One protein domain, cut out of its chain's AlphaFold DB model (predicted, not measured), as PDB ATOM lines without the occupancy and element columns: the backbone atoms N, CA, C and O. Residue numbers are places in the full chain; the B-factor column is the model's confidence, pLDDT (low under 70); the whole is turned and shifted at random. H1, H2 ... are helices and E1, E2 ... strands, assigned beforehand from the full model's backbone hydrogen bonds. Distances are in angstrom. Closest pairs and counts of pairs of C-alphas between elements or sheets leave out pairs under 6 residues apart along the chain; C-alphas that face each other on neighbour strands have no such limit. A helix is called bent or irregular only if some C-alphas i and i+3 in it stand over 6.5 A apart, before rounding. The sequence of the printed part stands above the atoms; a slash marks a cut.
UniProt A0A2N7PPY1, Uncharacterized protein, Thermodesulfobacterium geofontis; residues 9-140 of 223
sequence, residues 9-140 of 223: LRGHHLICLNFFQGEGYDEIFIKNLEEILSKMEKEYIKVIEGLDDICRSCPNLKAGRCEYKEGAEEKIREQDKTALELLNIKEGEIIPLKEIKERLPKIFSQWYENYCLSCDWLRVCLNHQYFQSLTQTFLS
ATOM      1  N   LEU A   9       4.327 -32.702  43.129       97.69
ATOM      2  CA  LEU A   9       4.595 -34.131  42.953       97.69
ATOM      3  C   LEU A   9       4.332 -34.604  41.525       97.69
ATOM      4  O   LEU A   9       3.352 -34.199  40.892       97.69
ATOM      5  N   ARG A  10       5.196 -35.508  41.055       97.38
ATOM      6  CA  ARG A  10       5.037 -36.227  39.783       97.38
ATOM      7  C   ARG A  10       4.131 -37.450  39.927       97.38
ATOM      8  O   ARG A  10       3.912 -37.955  41.030       97.38
ATOM      9  N   GLY A  11       3.615 -37.934  38.799       97.81
ATOM     10  CA  GLY A  11       2.545 -38.934  38.740       97.81
ATOM     11  C   GLY A  11       2.766 -40.167  39.617       97.81
ATOM     12  O   GLY A  11       1.911 -40.488  40.442       97.81
ATOM     13  N   HIS A  12       3.904 -40.853  39.495       97.38
ATOM     14  CA  HIS A  12       4.103 -42.099  40.243       97.38
ATOM     15  C   HIS A  12       4.236 -41.870  41.756       97.38
ATOM     16  O   HIS A  12       3.801 -42.713  42.538       97.38
ATOM     17  N   HIS A  13       4.765 -40.718  42.187       97.44
ATOM     18  CA  HIS A  13       4.857 -40.361  43.602       97.44
ATOM     19  C   HIS A  13       3.480 -40.140  44.235       97.44
ATOM     20  O   HIS A  13       3.307 -40.464  45.409       97.44
ATOM     21  N   LEU A  14       2.469 -39.716  43.465       98.00
ATOM     22  CA  LEU A  14       1.080 -39.686  43.943       98.00
ATOM     23  C   LEU A  14       0.617 -41.074  44.416       98.00
ATOM     24  O   LEU A  14      -0.180 -41.167  45.344       98.00
ATOM     25  N   ILE A  15       1.133 -42.152  43.816       98.25
ATOM     26  CA  ILE A  15       0.798 -43.535  44.169       98.25
ATOM     27  C   ILE A  15       1.789 -44.101  45.191       98.25
ATOM     28  O   ILE A  15       1.381 -44.467  46.295       98.25
ATOM     29  N   CYS A  16       3.075 -44.172  44.842       96.44
ATOM     30  CA  CYS A  16       4.111 -44.890  45.589       96.44
ATOM     31  C   CYS A  16       4.289 -44.387  47.029       96.44
ATOM     32  O   CYS A  16       4.537 -45.195  47.923       96.44
ATOM     33  N   LEU A  17       4.102 -43.088  47.278       96.19
ATOM     34  CA  LEU A  17       4.236 -42.509  48.617       96.19
ATOM     35  C   LEU A  17       3.223 -43.061  49.628       96.19
ATOM     36  O   LEU A  17       3.509 -43.078  50.820       96.19
ATOM     37  N   ASN A  18       2.076 -43.582  49.178       96.56
ATOM     38  CA  ASN A  18       1.081 -44.196  50.068       96.56
ATOM     39  C   ASN A  18       1.563 -45.506  50.716       96.56
ATOM     40  O   ASN A  18       0.825 -46.087  51.514       96.56
ATOM     41  N   PHE A  19       2.747 -45.996  50.341       94.44
ATOM     42  CA  PHE A  19       3.339 -47.242  50.831       94.44
ATOM     43  C   PHE A  19       4.737 -47.049  51.422       94.44
ATOM     44  O   PHE A  19       5.406 -48.031  51.741       94.44
ATOM     45  N   PHE A  20       5.201 -45.802  51.536       93.25
ATOM     46  CA  PHE A  20       6.490 -45.507  52.146       93.25
ATOM     47  C   PHE A  20       6.431 -45.722  53.662       93.25
ATOM     48  O   PHE A  20       5.485 -45.290  54.317       93.25
ATOM     49  N   GLN A  21       7.464 -46.359  54.215       86.00
ATOM     50  CA  GLN A  21       7.552 -46.693  55.642       86.00
ATOM     51  C   GLN A  21       8.919 -46.362  56.267       86.00
ATOM     52  O   GLN A  21       9.269 -46.930  57.294       86.00
ATOM     53  N   GLY A  22       9.700 -45.463  55.653       86.12
ATOM     54  CA  GLY A  22      11.001 -45.044  56.200       86.12
ATOM     55  C   GLY A  22      12.185 -45.949  55.842       86.12
ATOM     56  O   GLY A  22      13.221 -45.873  56.490       86.12
ATOM     57  N   GLU A  23      12.061 -46.810  54.829       79.25
ATOM     58  CA  GLU A  23      13.082 -47.808  54.470       79.25
ATOM     59  C   GLU A  23      13.463 -47.749  52.982       79.25
ATOM     60  O   GLU A  23      12.688 -47.297  52.137       79.25
ATOM     61  N   GLY A  24      14.647 -48.278  52.647       74.88
ATOM     62  CA  GLY A  24      15.076 -48.519  51.261       74.88
ATOM     63  C   GLY A  24      15.826 -47.371  50.582       74.88
ATOM     64  O   GLY A  24      16.036 -47.438  49.371       74.88
ATOM     65  N   TYR A  25      16.230 -46.346  51.338       84.75
ATOM     66  CA  TYR A  25      16.977 -45.182  50.853       84.75
ATOM     67  C   TYR A  25      17.965 -44.665  51.911       84.75
ATOM     68  O   TYR A  25      17.956 -45.135  53.047       84.75
ATOM     69  N   ASP A  26      18.821 -43.709  51.543       88.56
ATOM     70  CA  ASP A  26      19.692 -43.019  52.497       88.56
ATOM     71  C   ASP A  26      18.908 -42.071  53.424       88.56
ATOM     72  O   ASP A  26      17.797 -41.635  53.116       88.56
ATOM     73  N   GLU A  27      19.510 -41.732  54.567       90.56
ATOM     74  CA  GLU A  27      18.871 -40.935  55.624       90.56
ATOM     75  C   GLU A  27      18.409 -39.548  55.152       90.56
ATOM     76  O   GLU A  27      17.357 -39.065  55.579       90.56
ATOM     77  N   ILE A  28      19.169 -38.898  54.262       91.12
ATOM     78  CA  ILE A  28      18.839 -37.554  53.766       91.12
ATOM     79  C   ILE A  28      17.583 -37.627  52.900       91.12
ATOM     80  O   ILE A  28      16.677 -36.798  53.038       91.12
ATOM     81  N   PHE A  29      17.505 -38.631  52.029       90.44
ATOM     82  CA  PHE A  29      16.341 -38.840  51.183       90.44
ATOM     83  C   PHE A  29      15.107 -39.282  51.979       90.44
ATOM     84  O   PHE A  29      14.018 -38.760  51.737       90.44
ATOM     85  N   ILE A  30      15.273 -40.166  52.971       92.31
ATOM     86  CA  ILE A  30      14.196 -40.577  53.890       92.31
ATOM     87  C   ILE A  30      13.592 -39.359  54.586       92.31
ATOM     88  O   ILE A  30      12.377 -39.176  54.547       92.31
ATOM     89  N   LYS A  31      14.425 -38.475  55.143       93.75
ATOM     90  CA  LYS A  31      13.942 -37.270  55.822       93.75
ATOM     91  C   LYS A  31      13.140 -36.356  54.887       93.75
ATOM     92  O   LYS A  31      12.106 -35.826  55.285       93.75
ATOM     93  N   ASN A  32      13.579 -36.194  53.636       94.75
ATOM     94  CA  ASN A  32      12.825 -35.419  52.644       94.75
ATOM     95  C   ASN A  32      11.450 -36.053  52.358       94.75
ATOM     96  O   ASN A  32      10.443 -35.351  52.317       94.75
ATOM     97  N   LEU A  33      11.392 -37.380  52.204       94.00
ATOM     98  CA  LEU A  33      10.138 -38.113  52.004       94.00
ATOM     99  C   LEU A  33       9.179 -37.947  53.191       94.00
ATOM    100  O   LEU A  33       8.000 -37.667  52.979       94.00
ATOM    101  N   GLU A  34       9.671 -38.062  54.426       94.38
ATOM    102  CA  GLU A  34       8.875 -37.864  55.647       94.38
ATOM    103  C   GLU A  34       8.305 -36.442  55.743       94.38
ATOM    104  O   GLU A  34       7.123 -36.252  56.050       94.38
ATOM    105  N   GLU A  35       9.120 -35.430  55.435       94.44
ATOM    106  CA  GLU A  35       8.681 -34.035  55.411       94.44
ATOM    107  C   GLU A  35       7.594 -33.803  54.356       94.44
ATOM    108  O   GLU A  35       6.592 -33.143  54.638       94.44
ATOM    109  N   ILE A  36       7.762 -34.353  53.150       95.12
ATOM    110  CA  ILE A  36       6.775 -34.244  52.071       95.12
ATOM    111  C   ILE A  36       5.475 -34.961  52.441       95.12
ATOM    112  O   ILE A  36       4.406 -34.364  52.308       95.12
ATOM    113  N   LEU A  37       5.545 -36.179  52.982       93.75
ATOM    114  CA  LEU A  37       4.373 -36.928  53.442       93.75
ATOM    115  C   LEU A  37       3.581 -36.163  54.503       93.75
ATOM    116  O   LEU A  37       2.367 -36.015  54.370       93.75
ATOM    117  N   SER A  38       4.258 -35.591  55.507       93.50
ATOM    118  CA  SER A  38       3.587 -34.793  56.543       93.50
ATOM    119  C   SER A  38       2.852 -33.577  55.971       93.50
ATOM    120  O   SER A  38       1.833 -33.148  56.521       93.50
ATOM    121  N   LYS A  39       3.359 -33.004  54.872       93.19
ATOM    122  CA  LYS A  39       2.708 -31.890  54.176       93.19
ATOM    123  C   LYS A  39       1.541 -32.363  53.318       93.19
ATOM    124  O   LYS A  39       0.490 -31.743  53.380       93.19
ATOM    125  N   MET A  40       1.673 -33.474  52.595       93.25
ATOM    126  CA  MET A  40       0.579 -34.050  51.795       93.25
ATOM    127  C   MET A  40      -0.663 -34.396  52.627       93.25
ATOM    128  O   MET A  40      -1.775 -34.395  52.107       93.25
ATOM    129  N   GLU A  41      -0.493 -34.719  53.912       89.88
ATOM    130  CA  GLU A  41      -1.616 -34.989  54.817       89.88
ATOM    131  C   GLU A  41      -2.394 -33.736  55.232       89.88
ATOM    132  O   GLU A  41      -3.561 -33.836  55.611       89.88
ATOM    133  N   LYS A  42      -1.753 -32.565  55.188       90.12
ATOM    134  CA  LYS A  42      -2.297 -31.296  55.698       90.12
ATOM    135  C   LYS A  42      -2.661 -30.323  54.584       90.12
ATOM    136  O   LYS A  42      -3.556 -29.506  54.764       90.12
ATOM    137  N   GLU A  43      -1.968 -30.424  53.458       91.25
ATOM    138  CA  GLU A  43      -2.005 -29.482  52.351       91.25
ATOM    139  C   GLU A  43      -2.453 -30.160  51.055       91.25
ATOM    140  O   GLU A  43      -2.440 -31.385  50.909       91.25
ATOM    141  N   TYR A  44      -2.830 -29.338  50.080       95.38
ATOM    142  CA  TYR A  44      -3.046 -29.811  48.719       95.38
ATOM    143  C   TYR A  44      -1.722 -30.174  48.041       95.38
ATOM    144  O   TYR A  44      -0.650 -29.709  48.425       95.38
ATOM    145  N   ILE A  45      -1.809 -30.990  46.998       97.75
ATOM    146  CA  ILE A  45      -0.682 -31.418  46.179       97.75
ATOM    147  C   ILE A  45      -0.831 -30.771  44.811       97.75
ATOM    148  O   ILE A  45      -1.871 -30.922  44.172       97.75
ATOM    149  N   LYS A  46       0.210 -30.082  44.348       97.81
ATOM    150  CA  LYS A  46       0.301 -29.611  42.968       97.81
ATOM    151  C   LYS A  46       0.879 -30.721  42.097       97.81
ATOM    152  O   LYS A  46       1.980 -31.204  42.345       97.81
ATOM    153  N   VAL A  47       0.160 -31.104  41.057       98.12
ATOM    154  CA  VAL A  47       0.599 -32.150  40.132       98.12
ATOM    155  C   VAL A  47       1.475 -31.526  39.054       98.12
ATOM    156  O   VAL A  47       1.077 -30.543  38.427       98.12
ATOM    157  N   ILE A  48       2.669 -32.075  38.842       97.44
ATOM    158  CA  ILE A  48       3.635 -31.581  37.851       97.44
ATOM    159  C   ILE A  48       4.206 -32.725  37.012       97.44
ATOM    160  O   ILE A  48       4.223 -33.874  37.453       97.44
ATOM    161  N   GLU A  49       4.718 -32.416  35.822       93.62
ATOM    162  CA  GLU A  49       5.554 -33.345  35.064       93.62
ATOM    163  C   GLU A  49       7.049 -33.154  35.368       93.62
ATOM    164  O   GLU A  49       7.547 -32.043  35.562       93.62
ATOM    165  N   GLY A  50       7.803 -34.256  35.355       90.81
ATOM    166  CA  GLY A  50       9.255 -34.239  35.532       90.81
ATOM    167  C   GLY A  50       9.702 -34.281  36.994       90.81
ATOM    168  O   GLY A  50       9.113 -34.976  37.816       90.81
ATOM    169  N   LEU A  51      10.821 -33.619  37.297       92.56
ATOM    170  CA  LEU A  51      11.425 -33.648  38.630       92.56
ATOM    171  C   LEU A  51      10.570 -32.882  39.631       92.56
ATOM    172  O   LEU A  51      10.156 -31.756  39.365       92.56
ATOM    173  N   ASP A  52      10.389 -33.466  40.808       95.06
ATOM    174  CA  ASP A  52       9.505 -32.921  41.824       95.06
ATOM    175  C   ASP A  52      10.209 -32.656  43.156       95.06
ATOM    176  O   ASP A  52      11.440 -32.725  43.257       95.06
ATOM    177  N   ASP A  53       9.440 -32.290  44.182       95.19
ATOM    178  CA  ASP A  53      10.006 -31.920  45.481       95.19
ATOM    179  C   ASP A  53      10.720 -33.085  46.182       95.19
ATOM    180  O   ASP A  53      11.614 -32.858  47.000       95.19
ATOM    181  N   ILE A  54      10.401 -34.329  45.814       94.12
ATOM    182  CA  ILE A  54      11.111 -35.512  46.298       94.12
ATOM    183  C   ILE A  54      12.457 -35.639  45.594       94.12
ATOM    184  O   ILE A  54      13.480 -35.834  46.251       94.12
ATOM    185  N   CYS A  55      12.484 -35.475  44.268       91.00
ATOM    186  CA  CYS A  55      13.691 -35.662  43.463       91.00
ATOM    187  C   CYS A  55      14.873 -34.777  43.900       91.00
ATOM    188  O   CYS A  55      16.019 -35.176  43.700       91.00
ATOM    189  N   ARG A  56      14.624 -33.611  44.513       84.44
ATOM    190  CA  ARG A  56      15.658 -32.629  44.908       84.44
ATOM    191  C   ARG A  56      16.757 -33.192  45.810       84.44
ATOM    192  O   ARG A  56      17.889 -32.723  45.728       84.44
ATOM    193  N   SER A  57      16.429 -34.181  46.638       88.31
ATOM    194  CA  SER A  57      17.377 -34.837  47.550       88.31
ATOM    195  C   SER A  57      17.753 -36.249  47.094       88.31
ATOM    196  O   SER A  57      18.380 -36.984  47.847       88.31
ATOM    197  N   CYS A  58      17.340 -36.668  45.893       88.69
ATOM    198  CA  CYS A  58      17.579 -38.023  45.413       88.69
ATOM    199  C   CYS A  58      19.064 -38.218  45.062       88.69
ATOM    200  O   CYS A  58      19.575 -37.489  44.206       88.69
ATOM    201  N   PRO A  59      19.753 -39.236  45.614       87.31
ATOM    202  CA  PRO A  59      21.165 -39.491  45.306       87.31
ATOM    203  C   PRO A  59      21.404 -39.864  43.833       87.31
ATOM    204  O   PRO A  59      22.515 -39.730  43.320       87.31
ATOM    205  N   ASN A  60      20.357 -40.322  43.140       89.38
ATOM    206  CA  ASN A  60      20.407 -40.721  41.736       89.38
ATOM    207  C   ASN A  60      20.067 -39.577  40.768       89.38
ATOM    208  O   ASN A  60      20.080 -39.794  39.556       89.38
ATOM    209  N   LEU A  61      19.747 -38.377  41.266       91.38
ATOM    210  CA  LEU A  61      19.491 -37.218  40.419       91.38
ATOM    211  C   LEU A  61      20.817 -36.594  39.967       91.38
ATOM    212  O   LEU A  61      21.536 -35.988  40.760       91.38
ATOM    213  N   LYS A  62      21.124 -36.696  38.673       88.62
ATOM    214  CA  LYS A  62      22.329 -36.118  38.064       88.62
ATOM    215  C   LYS A  62      21.973 -35.398  36.773       88.62
ATOM    216  O   LYS A  62      21.163 -35.877  35.988       88.62
ATOM    217  N   ALA A  63      22.534 -34.202  36.588       87.25
ATOM    218  CA  ALA A  63      22.287 -33.354  35.416       87.25
ATOM    219  C   ALA A  63      20.789 -33.180  35.059       87.25
ATOM    220  O   ALA A  63      20.423 -33.112  33.888       87.25
ATOM    221  N   GLY A  64      19.912 -33.124  36.070       86.81
ATOM    222  CA  GLY A  64      18.469 -32.964  35.870       86.81
ATOM    223  C   GLY A  64      17.733 -34.225  35.401       86.81
ATOM    224  O   GLY A  64      16.622 -34.111  34.888       86.81
ATOM    225  N   ARG A  65      18.323 -35.416  35.559       89.62
ATOM    226  CA  ARG A  65      17.702 -36.697  35.199       89.62
ATOM    227  C   ARG A  65      17.963 -37.771  36.249       89.62
ATOM    228  O   ARG A  65      18.966 -37.725  36.961       89.62
ATOM    229  N   CYS A  66      17.084 -38.765  36.312       89.19
ATOM    230  CA  CYS A  66      17.338 -39.965  37.095       89.19
ATOM    231  C   CYS A  66      18.372 -40.869  36.403       89.19
ATOM    232  O   CYS A  66      18.140 -41.361  35.299       89.19
ATOM    233  N   GLU A  67      19.493 -41.127  37.077       91.38
ATOM    234  CA  GLU A  67      20.554 -42.043  36.633       91.38
ATOM    235  C   GLU A  67      20.605 -43.336  37.461       91.38
ATOM    236  O   GLU A  67      21.641 -43.992  37.537       91.38
ATOM    237  N   TYR A  68      19.493 -43.721  38.096       86.56
ATOM    238  CA  TYR A  68      19.443 -44.930  38.927       86.56
ATOM    239  C   TYR A  68      19.828 -46.201  38.146       86.56
ATOM    240  O   TYR A  68      20.554 -47.054  38.653       86.56
ATOM    241  N   LYS A  69      19.354 -46.316  36.901       86.25
ATOM    242  CA  LYS A  69      19.669 -47.385  35.940       86.25
ATOM    243  C   LYS A  69      19.713 -46.790  34.530       86.25
ATOM    244  O   LYS A  69      19.183 -45.703  34.289       86.25
ATOM    245  N   GLU A  70      20.310 -47.506  33.583       84.50
ATOM    246  CA  GLU A  70      20.267 -47.113  32.172       84.50
ATOM    247  C   GLU A  70      18.809 -47.012  31.684       84.50
ATOM    248  O   GLU A  70      17.996 -47.918  31.900       84.50
ATOM    249  N   GLY A  71      18.462 -45.872  31.080       87.56
ATOM    250  CA  GLY A  71      17.099 -45.567  30.635       87.56
ATOM    251  C   GLY A  71      16.084 -45.335  31.766       87.56
ATOM    252  O   GLY A  71      14.880 -45.466  31.540       87.56
ATOM    253  N   ALA A  72      16.535 -45.076  33.002       86.81
ATOM    254  CA  ALA A  72      15.635 -44.891  34.143       86.81
ATOM    255  C   ALA A  72      14.733 -43.662  33.980       86.81
ATOM    256  O   ALA A  72      13.541 -43.758  34.250       86.81
ATOM    257  N   GLU A  73      15.263 -42.528  33.524       91.06
ATOM    258  CA  GLU A  73      14.474 -41.302  33.353       91.06
ATOM    259  C   GLU A  73      13.296 -41.505  32.387       91.06
ATOM    260  O   GLU A  73      12.174 -41.103  32.692       91.06
ATOM    261  N   GLU A  74      13.525 -42.166  31.253       92.94
ATOM    262  CA  GLU A  74      12.497 -42.454  30.254       92.94
ATOM    263  C   GLU A  74      11.414 -43.382  30.823       92.94
ATOM    264  O   GLU A  74      10.223 -43.093  30.689       92.94
ATOM    265  N   LYS A  75      11.820 -44.442  31.535       90.75
ATOM    266  CA  LYS A  75      10.892 -45.369  32.203       90.75
ATOM    267  C   LYS A  75      10.075 -44.687  33.299       90.75
ATOM    268  O   LYS A  75       8.884 -44.949  33.417       90.75
ATOM    269  N   ILE A  76      10.684 -43.802  34.090       93.31
ATOM    270  CA  ILE A  76       9.966 -43.079  35.149       93.31
ATOM    271  C   ILE A  76       8.972 -42.090  34.528       93.31
ATOM    272  O   ILE A  76       7.860 -41.957  35.029       93.31
ATOM    273  N   ARG A  77       9.311 -41.428  33.413       95.25
ATOM    274  CA  ARG A  77       8.360 -40.560  32.693       95.25
ATOM    275  C   ARG A  77       7.165 -41.332  32.146       95.25
ATOM    276  O   ARG A  77       6.039 -40.851  32.244       95.25
ATOM    277  N   GLU A  78       7.393 -42.521  31.597       95.94
ATOM    278  CA  GLU A  78       6.307 -43.420  31.192       95.94
ATOM    279  C   GLU A  78       5.435 -43.797  32.397       95.94
ATOM    280  O   GLU A  78       4.215 -43.646  32.358       95.94
ATOM    281  N   GLN A  79       6.073 -44.203  33.497       96.06
ATOM    282  CA  GLN A  79       5.400 -44.564  34.737       96.06
ATOM    283  C   GLN A  79       4.561 -43.409  35.314       96.06
ATOM    284  O   GLN A  79       3.442 -43.638  35.776       96.06
ATOM    285  N   ASP A  80       5.053 -42.168  35.265       97.88
ATOM    286  CA  ASP A  80       4.288 -40.987  35.676       97.88
ATOM    287  C   ASP A  80       3.050 -40.782  34.829       97.88
ATOM    288  O   ASP A  80       1.966 -40.557  35.365       97.88
ATOM    289  N   LYS A  81       3.213 -40.848  33.505       97.94
ATOM    290  CA  LYS A  81       2.116 -40.634  32.572       97.94
ATOM    291  C   LYS A  81       1.008 -41.648  32.826       97.94
ATOM    292  O   LYS A  81      -0.149 -41.264  32.970       97.94
ATOM    293  N   THR A  82       1.362 -42.922  32.979       98.00
ATOM    294  CA  THR A  82       0.386 -43.966  33.297       98.00
ATOM    295  C   THR A  82      -0.234 -43.776  34.681       98.00
ATOM    296  O   THR A  82      -1.428 -44.018  34.839       98.00
ATOM    297  N   ALA A  83       0.510 -43.296  35.684       98.38
ATOM    298  CA  ALA A  83      -0.069 -42.965  36.987       98.38
ATOM    299  C   ALA A  83      -1.156 -41.882  36.871       98.38
ATOM    300  O   ALA A  83      -2.245 -42.044  37.423       98.38
ATOM    301  N   LEU A  84      -0.879 -40.808  36.125       98.38
ATOM    302  CA  LEU A  84      -1.819 -39.710  35.885       98.38
ATOM    303  C   LEU A  84      -3.050 -40.165  35.089       98.38
ATOM    304  O   LEU A  84      -4.178 -39.845  35.468       98.38
ATOM    305  N   GLU A  85      -2.848 -40.969  34.043       98.31
ATOM    306  CA  GLU A  85      -3.927 -41.564  33.247       98.31
ATOM    307  C   GLU A  85      -4.841 -42.448  34.105       98.31
ATOM    308  O   GLU A  85      -6.060 -42.275  34.086       98.31
ATOM    309  N   LEU A  86      -4.267 -43.356  34.904       98.12
ATOM    310  CA  LEU A  86      -5.032 -44.253  35.771       98.12
ATOM    311  C   LEU A  86      -5.801 -43.486  36.847       98.12
ATOM    312  O   LEU A  86      -6.978 -43.759  37.086       98.12
ATOM    313  N   LEU A  87      -5.158 -42.511  37.490       98.06
ATOM    314  CA  LEU A  87      -5.800 -41.673  38.502       98.06
ATOM    315  C   LEU A  87      -6.805 -40.677  37.905       98.06
ATOM    316  O   LEU A  87      -7.557 -40.063  38.668       98.06
ATOM    317  N   ASN A  88      -6.840 -40.518  36.576       98.00
ATOM    318  CA  ASN A  88      -7.601 -39.489  35.874       98.00
ATOM    319  C   ASN A  88      -7.311 -38.088  36.450       98.00
ATOM    320  O   ASN A  88      -8.213 -37.387  36.913       98.00
ATOM    321  N   ILE A  89      -6.024 -37.740  36.491       97.81
ATOM    322  CA  ILE A  89      -5.481 -36.465  36.972       97.81
ATOM    323  C   ILE A  89      -4.630 -35.870  35.855       97.81
ATOM    324  O   ILE A  89      -3.869 -36.584  35.208       97.81
ATOM    325  N   LYS A  90      -4.729 -34.562  35.635       97.31
ATOM    326  CA  LYS A  90      -3.899 -33.833  34.672       97.31
ATOM    327  C   LYS A  90      -2.784 -33.061  35.366       97.31
ATOM    328  O   LYS A  90      -2.892 -32.673  36.529       97.31
ATOM    329  N   GLU A  91      -1.718 -32.796  34.619       96.62
ATOM    330  CA  GLU A  91      -0.695 -31.843  35.040       96.62
ATOM    331  C   GLU A  91      -1.326 -30.480  35.375       96.62
ATOM    332  O   GLU A  91      -2.252 -30.014  34.706       96.62
ATOM    333  N   GLY A  92      -0.823 -29.839  36.430       97.12
ATOM    334  CA  GLY A  92      -1.286 -28.539  36.899       97.12
ATOM    335  C   GLY A  92      -2.500 -28.607  37.823       97.12
ATOM    336  O   GLY A  92      -2.837 -27.589  38.431       97.12
ATOM    337  N   GLU A  93      -3.133 -29.774  37.975       97.81
ATOM    338  CA  GLU A  93      -4.190 -29.960  38.966       97.81
ATOM    339  C   GLU A  93      -3.660 -29.813  40.397       97.81
ATOM    340  O   GLU A  93      -2.500 -30.104  40.707       97.81
ATOM    341  N   ILE A  94      -4.542 -29.348  41.279       97.56
ATOM    342  CA  ILE A  94      -4.297 -29.220  42.712       97.56
ATOM    343  C   ILE A  94      -5.278 -30.157  43.409       97.56
ATOM    344  O   ILE A  94      -6.484 -29.923  43.379       97.56
ATOM    345  N   ILE A  95      -4.763 -31.223  44.015       97.38
ATOM    346  CA  ILE A  95      -5.572 -32.329  44.535       97.38
ATOM    347  C   ILE A  95      -5.182 -32.654  45.984       97.38
ATOM    348  O   ILE A  95      -3.995 -32.651  46.312       97.38
ATOM    349  N   PRO A  96      -6.134 -32.920  46.894       97.00
ATOM    350  CA  PRO A  96      -5.805 -33.378  48.238       97.00
ATOM    351  C   PRO A  96      -5.474 -34.878  48.241       97.00
ATOM    352  O   PRO A  96      -6.055 -35.663  47.487       97.00
ATOM    353  N   LEU A  97      -4.620 -35.318  49.172       96.19
ATOM    354  CA  LEU A  97      -4.247 -36.735  49.326       96.19
ATOM    355  C   LEU A  97      -5.461 -37.670  49.474       96.19
ATOM    356  O   LEU A  97      -5.437 -38.814  49.020       96.19
ATOM    357  N   LYS A  98      -6.542 -37.184  50.092       96.69
ATOM    358  CA  LYS A  98      -7.784 -37.945  50.268       96.69
ATOM    359  C   LYS A  98      -8.361 -38.432  48.934       96.69
ATOM    360  O   LYS A  98      -8.715 -39.602  48.832       96.69
ATOM    361  N   GLU A  99      -8.406 -37.576  47.914       97.50
ATOM    362  CA  GLU A  99      -8.942 -37.965  46.605       97.50
ATOM    363  C   GLU A  99      -8.068 -39.022  45.928       97.50
ATOM    364  O   GLU A  99      -8.583 -39.954  45.315       97.50
ATOM    365  N   ILE A 100      -6.744 -38.930  46.084       97.50
ATOM    366  CA  ILE A 100      -5.822 -39.952  45.580       97.50
ATOM    367  C   ILE A 100      -6.115 -41.297  46.261       97.50
ATOM    368  O   ILE A 100      -6.297 -42.305  45.577       97.50
ATOM    369  N   LYS A 101      -6.246 -41.313  47.596       96.56
ATOM    370  CA  LYS A 101      -6.569 -42.522  48.378       96.56
ATOM    371  C   LYS A 101      -7.930 -43.130  48.017       96.56
ATOM    372  O   LYS A 101      -8.079 -44.347  48.076       96.56
ATOM    373  N   GLU A 102      -8.909 -42.323  47.616       97.25
ATOM    374  CA  GLU A 102     -10.222 -42.800  47.153       97.25
ATOM    375  C   GLU A 102     -10.171 -43.441  45.755       97.25
ATOM    376  O   GLU A 102     -10.930 -44.371  45.459       97.25
ATOM    377  N   ARG A 103      -9.276 -42.963  44.882       97.88
ATOM    378  CA  ARG A 103      -9.093 -43.487  43.517       97.88
ATOM    379  C   ARG A 103      -8.187 -44.720  43.490       97.88
ATOM    380  O   ARG A 103      -8.420 -45.630  42.694       97.88
ATOM    381  N   LEU A 104      -7.205 -44.779  44.389       96.81
ATOM    382  CA  LEU A 104      -6.151 -45.789  44.403       96.81
ATOM    383  C   LEU A 104      -6.667 -47.245  44.383       96.81
ATOM    384  O   LEU A 104      -6.197 -47.997  43.530       96.81
ATOM    385  N   PRO A 105      -7.669 -47.667  45.186       96.25
ATOM    386  CA  PRO A 105      -8.177 -49.041  45.142       96.25
ATOM    387  C   PRO A 105      -8.679 -49.494  43.771       96.25
ATOM    388  O   PRO A 105      -8.542 -50.664  43.425       96.25
ATOM    389  N   LYS A 106      -9.235 -48.573  42.976       95.88
ATOM    390  CA  LYS A 106      -9.824 -48.880  41.665       95.88
ATOM    391  C   LYS A 106      -8.761 -49.168  40.610       95.88
ATOM    392  O   LYS A 106      -9.004 -49.950  39.699       95.88
ATOM    393  N   ILE A 107      -7.594 -48.541  40.740       96.19
ATOM    394  CA  ILE A 107      -6.504 -48.639  39.763       96.19
ATOM    395  C   ILE A 107      -5.418 -49.630  40.185       96.19
ATOM    396  O   ILE A 107      -4.554 -49.984  39.381       96.19
ATOM    397  N   PHE A 108      -5.421 -50.058  41.453       93.81
ATOM    398  CA  PHE A 108      -4.236 -50.668  42.044       93.81
ATOM    399  C   PHE A 108      -3.869 -52.018  41.431       93.81
ATOM    400  O   PHE A 108      -2.686 -52.313  41.331       93.81
ATOM    401  N   SER A 109      -4.843 -52.809  40.967       85.81
ATOM    402  CA  SER A 109      -4.551 -54.071  40.270       85.81
ATOM    403  C   SER A 109      -3.692 -53.839  39.031       85.81
ATOM    404  O   SER A 109      -2.677 -54.504  38.847       85.81
ATOM    405  N   GLN A 110      -4.073 -52.861  38.209       86.75
ATOM    406  CA  GLN A 110      -3.360 -52.530  36.982       86.75
ATOM    407  C   GLN A 110      -2.007 -51.878  37.281       86.75
ATOM    408  O   GLN A 110      -0.999 -52.237  36.680       86.75
ATOM    409  N   TRP A 111      -1.958 -50.966  38.258       94.00
ATOM    410  CA  TRP A 111      -0.696 -50.377  38.716       94.00
ATOM    411  C   TRP A 111       0.285 -51.441  39.225       94.00
ATOM    412  O   TRP A 111       1.478 -51.402  38.921       94.00
ATOM    413  N   TYR A 112      -0.228 -52.410  39.985       82.69
ATOM    414  CA  TYR A 112       0.564 -53.488  40.552       82.69
ATOM    415  C   TYR A 112       1.191 -54.364  39.465       82.69
ATOM    416  O   TYR A 112       2.395 -54.619  39.517       82.69
ATOM    417  N   GLU A 113       0.390 -54.790  38.487       77.12
ATOM    418  CA  GLU A 113       0.845 -55.618  37.366       77.12
ATOM    419  C   GLU A 113       1.861 -54.880  36.483       77.12
ATOM    420  O   GLU A 113       2.868 -55.471  36.101       77.12
ATOM    421  N   ASN A 114       1.649 -53.586  36.227       81.12
ATOM    422  CA  ASN A 114       2.506 -52.810  35.331       81.12
ATOM    423  C   ASN A 114       3.838 -52.386  35.965       81.12
ATOM    424  O   ASN A 114       4.853 -52.365  35.274       81.12
ATOM    425  N   TYR A 115       3.843 -52.018  37.253       84.44
ATOM    426  CA  TYR A 115       5.003 -51.350  37.859       84.44
ATOM    427  C   TYR A 115       5.473 -51.955  39.176       84.44
ATOM    428  O   TYR A 115       6.668 -51.916  39.456       84.44
ATOM    429  N   CYS A 116       4.587 -52.516  40.004       77.75
ATOM    430  CA  CYS A 116       5.017 -53.032  41.306       77.75
ATOM    431  C   CYS A 116       5.781 -54.354  41.186       77.75
ATOM    432  O   CYS A 116       6.714 -54.561  41.955       77.75
ATOM    433  N   LEU A 117       5.408 -55.242  40.255       72.69
ATOM    434  CA  LEU A 117       6.007 -56.580  40.134       72.69
ATOM    435  C   LEU A 117       7.525 -56.552  39.915       72.69
ATOM    436  O   LEU A 117       8.234 -57.351  40.526       72.69
ATOM    437  N   SER A 118       8.007 -55.611  39.106       70.38
ATOM    438  CA  SER A 118       9.425 -55.425  38.779       70.38
ATOM    439  C   SER A 118      10.091 -54.291  39.569       70.38
ATOM    440  O   SER A 118      11.177 -53.843  39.202       70.38
ATOM    441  N   CYS A 119       9.440 -53.767  40.612       76.75
ATOM    442  CA  CYS A 119       9.960 -52.660  41.411       76.75
ATOM    443  C   CYS A 119      10.951 -53.157  42.471       76.75
ATOM    444  O   CYS A 119      10.625 -54.041  43.265       76.75
ATOM    445  N   ASP A 120      12.124 -52.522  42.553       78.38
ATOM    446  CA  ASP A 120      13.160 -52.864  43.539       78.38
ATOM    447  C   ASP A 120      12.661 -52.690  44.994       78.38
ATOM    448  O   ASP A 120      13.061 -53.431  45.893       78.38
ATOM    449  N   TRP A 121      11.707 -51.776  45.224       79.31
ATOM    450  CA  TRP A 121      11.106 -51.510  46.540       79.31
ATOM    451  C   TRP A 121       9.894 -52.387  46.875       79.31
ATOM    452  O   TRP A 121       9.322 -52.246  47.956       79.31
ATOM    453  N   LEU A 122       9.495 -53.330  46.011       76.69
ATOM    454  CA  LEU A 122       8.321 -54.173  46.261       76.69
ATOM    455  C   LEU A 122       8.399 -54.909  47.608       76.69
ATOM    456  O   LEU A 122       7.383 -55.046  48.285       76.69
ATOM    457  N   ARG A 123       9.590 -55.374  48.014       69.81
ATOM    458  CA  ARG A 123       9.780 -56.070  49.300       69.81
ATOM    459  C   ARG A 123       9.407 -55.191  50.495       69.81
ATOM    460  O   ARG A 123       8.744 -55.678  51.402       69.81
ATOM    461  N   VAL A 124       9.784 -53.915  50.451       75.94
ATOM    462  CA  VAL A 124       9.434 -52.917  51.470       75.94
ATOM    463  C   VAL A 124       7.920 -52.694  51.456       75.94
ATOM    464  O   VAL A 124       7.252 -52.874  52.471       75.94
ATOM    465  N   CYS A 125       7.347 -52.436  50.276       78.06
ATOM    466  CA  CYS A 125       5.911 -52.201  50.117       78.06
ATOM    467  C   CYS A 125       5.041 -53.376  50.599       78.06
ATOM    468  O   CYS A 125       3.943 -53.158  51.103       78.06
ATOM    469  N   LEU A 126       5.506 -54.623  50.477       75.62
ATOM    470  CA  LEU A 126       4.761 -55.804  50.928       75.62
ATOM    471  C   LEU A 126       4.573 -55.872  52.444       75.62
ATOM    472  O   LEU A 126       3.638 -56.537  52.884       75.62
ATOM    473  N   ASN A 127       5.399 -55.180  53.226       76.81
ATOM    474  CA  ASN A 127       5.238 -55.081  54.677       76.81
ATOM    475  C   ASN A 127       4.218 -53.997  55.074       76.81
ATOM    476  O   ASN A 127       3.732 -53.993  56.203       76.81
ATOM    477  N   HIS A 128       3.830 -53.121  54.142       85.19
ATOM    478  CA  HIS A 128       2.903 -52.029  54.405       85.19
ATOM    479  C   HIS A 128       1.446 -52.522  54.451       85.19
ATOM    480  O   HIS A 128       0.911 -53.052  53.472       85.19
ATOM    481  N   GLN A 129       0.751 -52.289  55.569       87.88
ATOM    482  CA  GLN A 129      -0.600 -52.819  55.810       87.88
ATOM    483  C   GLN A 129      -1.613 -52.413  54.726       87.88
ATOM    484  O   GLN A 129      -2.404 -53.236  54.261       87.88
ATOM    485  N   TYR A 130      -1.584 -51.155  54.277       92.69
ATOM    486  CA  TYR A 130      -2.503 -50.697  53.234       92.69
ATOM    487  C   TYR A 130      -2.200 -51.361  51.883       92.69
ATOM    488  O   TYR A 130      -3.126 -51.786  51.195       92.69
ATOM    489  N   PHE A 131      -0.923 -51.565  51.543       87.62
ATOM    490  CA  PHE A 131      -0.524 -52.266  50.317       87.62
ATOM    491  C   PHE A 131      -1.043 -53.710  50.327       87.62
ATOM    492  O   PHE A 131      -1.612 -54.195  49.344       87.62
ATOM    493  N   GLN A 132      -0.919 -54.391  51.471       81.31
ATOM    494  CA  GLN A 132      -1.475 -55.728  51.667       81.31
ATOM    495  C   GLN A 132      -3.000 -55.742  51.507       81.31
ATOM    496  O   GLN A 132      -3.523 -56.618  50.821       81.31
ATOM    497  N   SER A 133      -3.715 -54.767  52.081       87.19
ATOM    498  CA  SER A 133      -5.175 -54.694  51.933       87.19
ATOM    499  C   SER A 133      -5.601 -54.507  50.477       87.19
ATOM    500  O   SER A 133      -6.533 -55.167  50.031       87.19
ATOM    501  N   LEU A 134      -4.884 -53.680  49.707       87.38
ATOM    502  CA  LEU A 134      -5.207 -53.435  48.306       87.38
ATOM    503  C   LEU A 134      -4.944 -54.686  47.464       87.38
ATOM    504  O   LEU A 134      -5.806 -55.111  46.703       87.38
ATOM    505  N   THR A 135      -3.788 -55.328  47.642       78.00
ATOM    506  CA  THR A 135      -3.438 -56.545  46.894       78.00
ATOM    507  C   THR A 135      -4.343 -57.737  47.203       78.00
ATOM    508  O   THR A 135      -4.598 -58.548  46.318       78.00
ATOM    509  N   GLN A 136      -4.879 -57.855  48.422       70.25
ATOM    510  CA  GLN A 136      -5.844 -58.906  48.778       70.25
ATOM    511  C   GLN A 136      -7.140 -58.854  47.955       70.25
ATOM    512  O   GLN A 136      -7.788 -59.885  47.803       70.25
ATOM    513  N   THR A 137      -7.507 -57.692  47.407       69.81
ATOM    514  CA  THR A 137      -8.766 -57.525  46.665       69.81
ATOM    515  C   THR A 137      -8.750 -58.130  45.260       69.81
ATOM    516  O   THR A 137      -9.808 -58.462  44.735       69.81
ATOM    517  N   PHE A 138      -7.571 -58.298  44.651       69.56
ATOM    518  CA  PHE A 138      -7.435 -58.793  43.271       69.56
ATOM    519  C   PHE A 138      -6.379 -59.886  43.089       69.56
ATOM    520  O   PHE A 138      -6.393 -60.585  42.073       69.56
ATOM    521  N   LEU A 139      -5.468 -60.070  44.047       60.75
ATOM    522  CA  LEU A 139      -4.612 -61.246  44.071       60.75
ATOM    523  C   LEU A 139      -5.358 -62.363  44.804       60.75
ATOM    524  O   LEU A 139      -5.358 -62.415  46.038       60.75
ATOM    525  N   SER A 140      -5.951 -63.281  44.035       48.50
ATOM    526  CA  SER A 140      -6.327 -64.592  44.570       48.50
ATOM    527  C   SER A 140      -5.092 -65.263  45.196       48.50
ATOM    528  O   SER A 140      -3.960 -64.923  44.824       48.50
TER     529      SER A 140
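What this domain is: This is residues 9 to 140 of the 223 residues of an uncharacterized protein of Thermodesulfobacterium geofontis (UniProt A0A2N7PPY1). Look for a short helix, H1, in the middle of the other parts: H3 crosses it at its first residues, H2 and H4a, the first arm of the bent helix H4, cross it on different sides, the other arm, H4b, lies near H3 and away from H1, and H5 and H6 lie by its last residue, Phe 19. A tiny two-stranded sheet, E1 with E2, closes one side, and the long loop of residues 48 to 71 lies beyond H1 at the side away from H4a and H6. The printed part has 132 residues, with six named helices and two named strands in the order H1 H2 E1 H3 E2 H4 H5 H6; the sheet is antiparallel and the class is mostly helix. The whole is compact, with a radius of gyration of the C-alphas of 14.1 A and spans of 42 by 30 by 26 A.

How they stand to each other: Begin at the sheet, where E1, residues 44 to 47, and E2, residues 94 to 96, are antiparallel neighbours at 134 degrees. Here N 45 and O 95 are 2.8 A apart and N 95 and O 45 2.9 A, both within hydrogen-bond range. Next find H1, residues 11 to 19, and H3, residues 72 to 87: they touch, about perpendicular at 82 degrees, with the closest C-alphas, Gly 11 and Asp 80, 4.1 A apart. H2, residues 27 to 40, is close to H1 but not clearly touching, with C-alphas 17 and 37 closest at 7.4 A, and is apart from H3. H4, residues 97 to 116, was assigned as one helix by its hydrogen bonds but is bent: C-alphas 106 and 109 are 7.5 A apart, and its arms H4a, residues 97 to 106, and H4b, residues 109 to 116, stand about perpendicular at 74 degrees. H4a is itself irregular, with C-alphas 102 and 105 6.9 A apart. H4a only just touches H1, with 3 pairs of C-alphas within 8 A, the closest being Leu 14 and Ile 100 at 7.1 A. H4b is close to H3 but not clearly touching, with C-alphas 79 and 115 closest at 7.5 A. Near Phe 19 look for H5, residues 122 to 125, and H6, residues 129 to 136, both close to H1 but not clearly touching; the closest C-alphas are Cys 125 at 5.6 A and Phe 131 at 6.4 A from Phe 19. Every O i to N i+4 pair is within hydrogen-bond range in H2, H3, H4b and H6, against 4 of 6 in H4a and 2 of 5 in H1, where 4 of 6 O i to N i+3 pairs are; H5 is too short for an i+4 pair.

Where its parts are: Find C-alpha 11 at (2.545, -38.934, 38.740); from there H1 runs 14.7 A. H3 is 22.1 A long and H2 19.9 A. H6 ends at C-alpha 136, (-5.844, -58.906, 48.778).

The domain as a whole: The C-alphas farthest apart, Ala 63 and Ser 140, are 43.3 A apart. The printed part has no cut, and its long link is E1 to H3. The pLDDT is under 70 at residue 123 and residues 137 to 140.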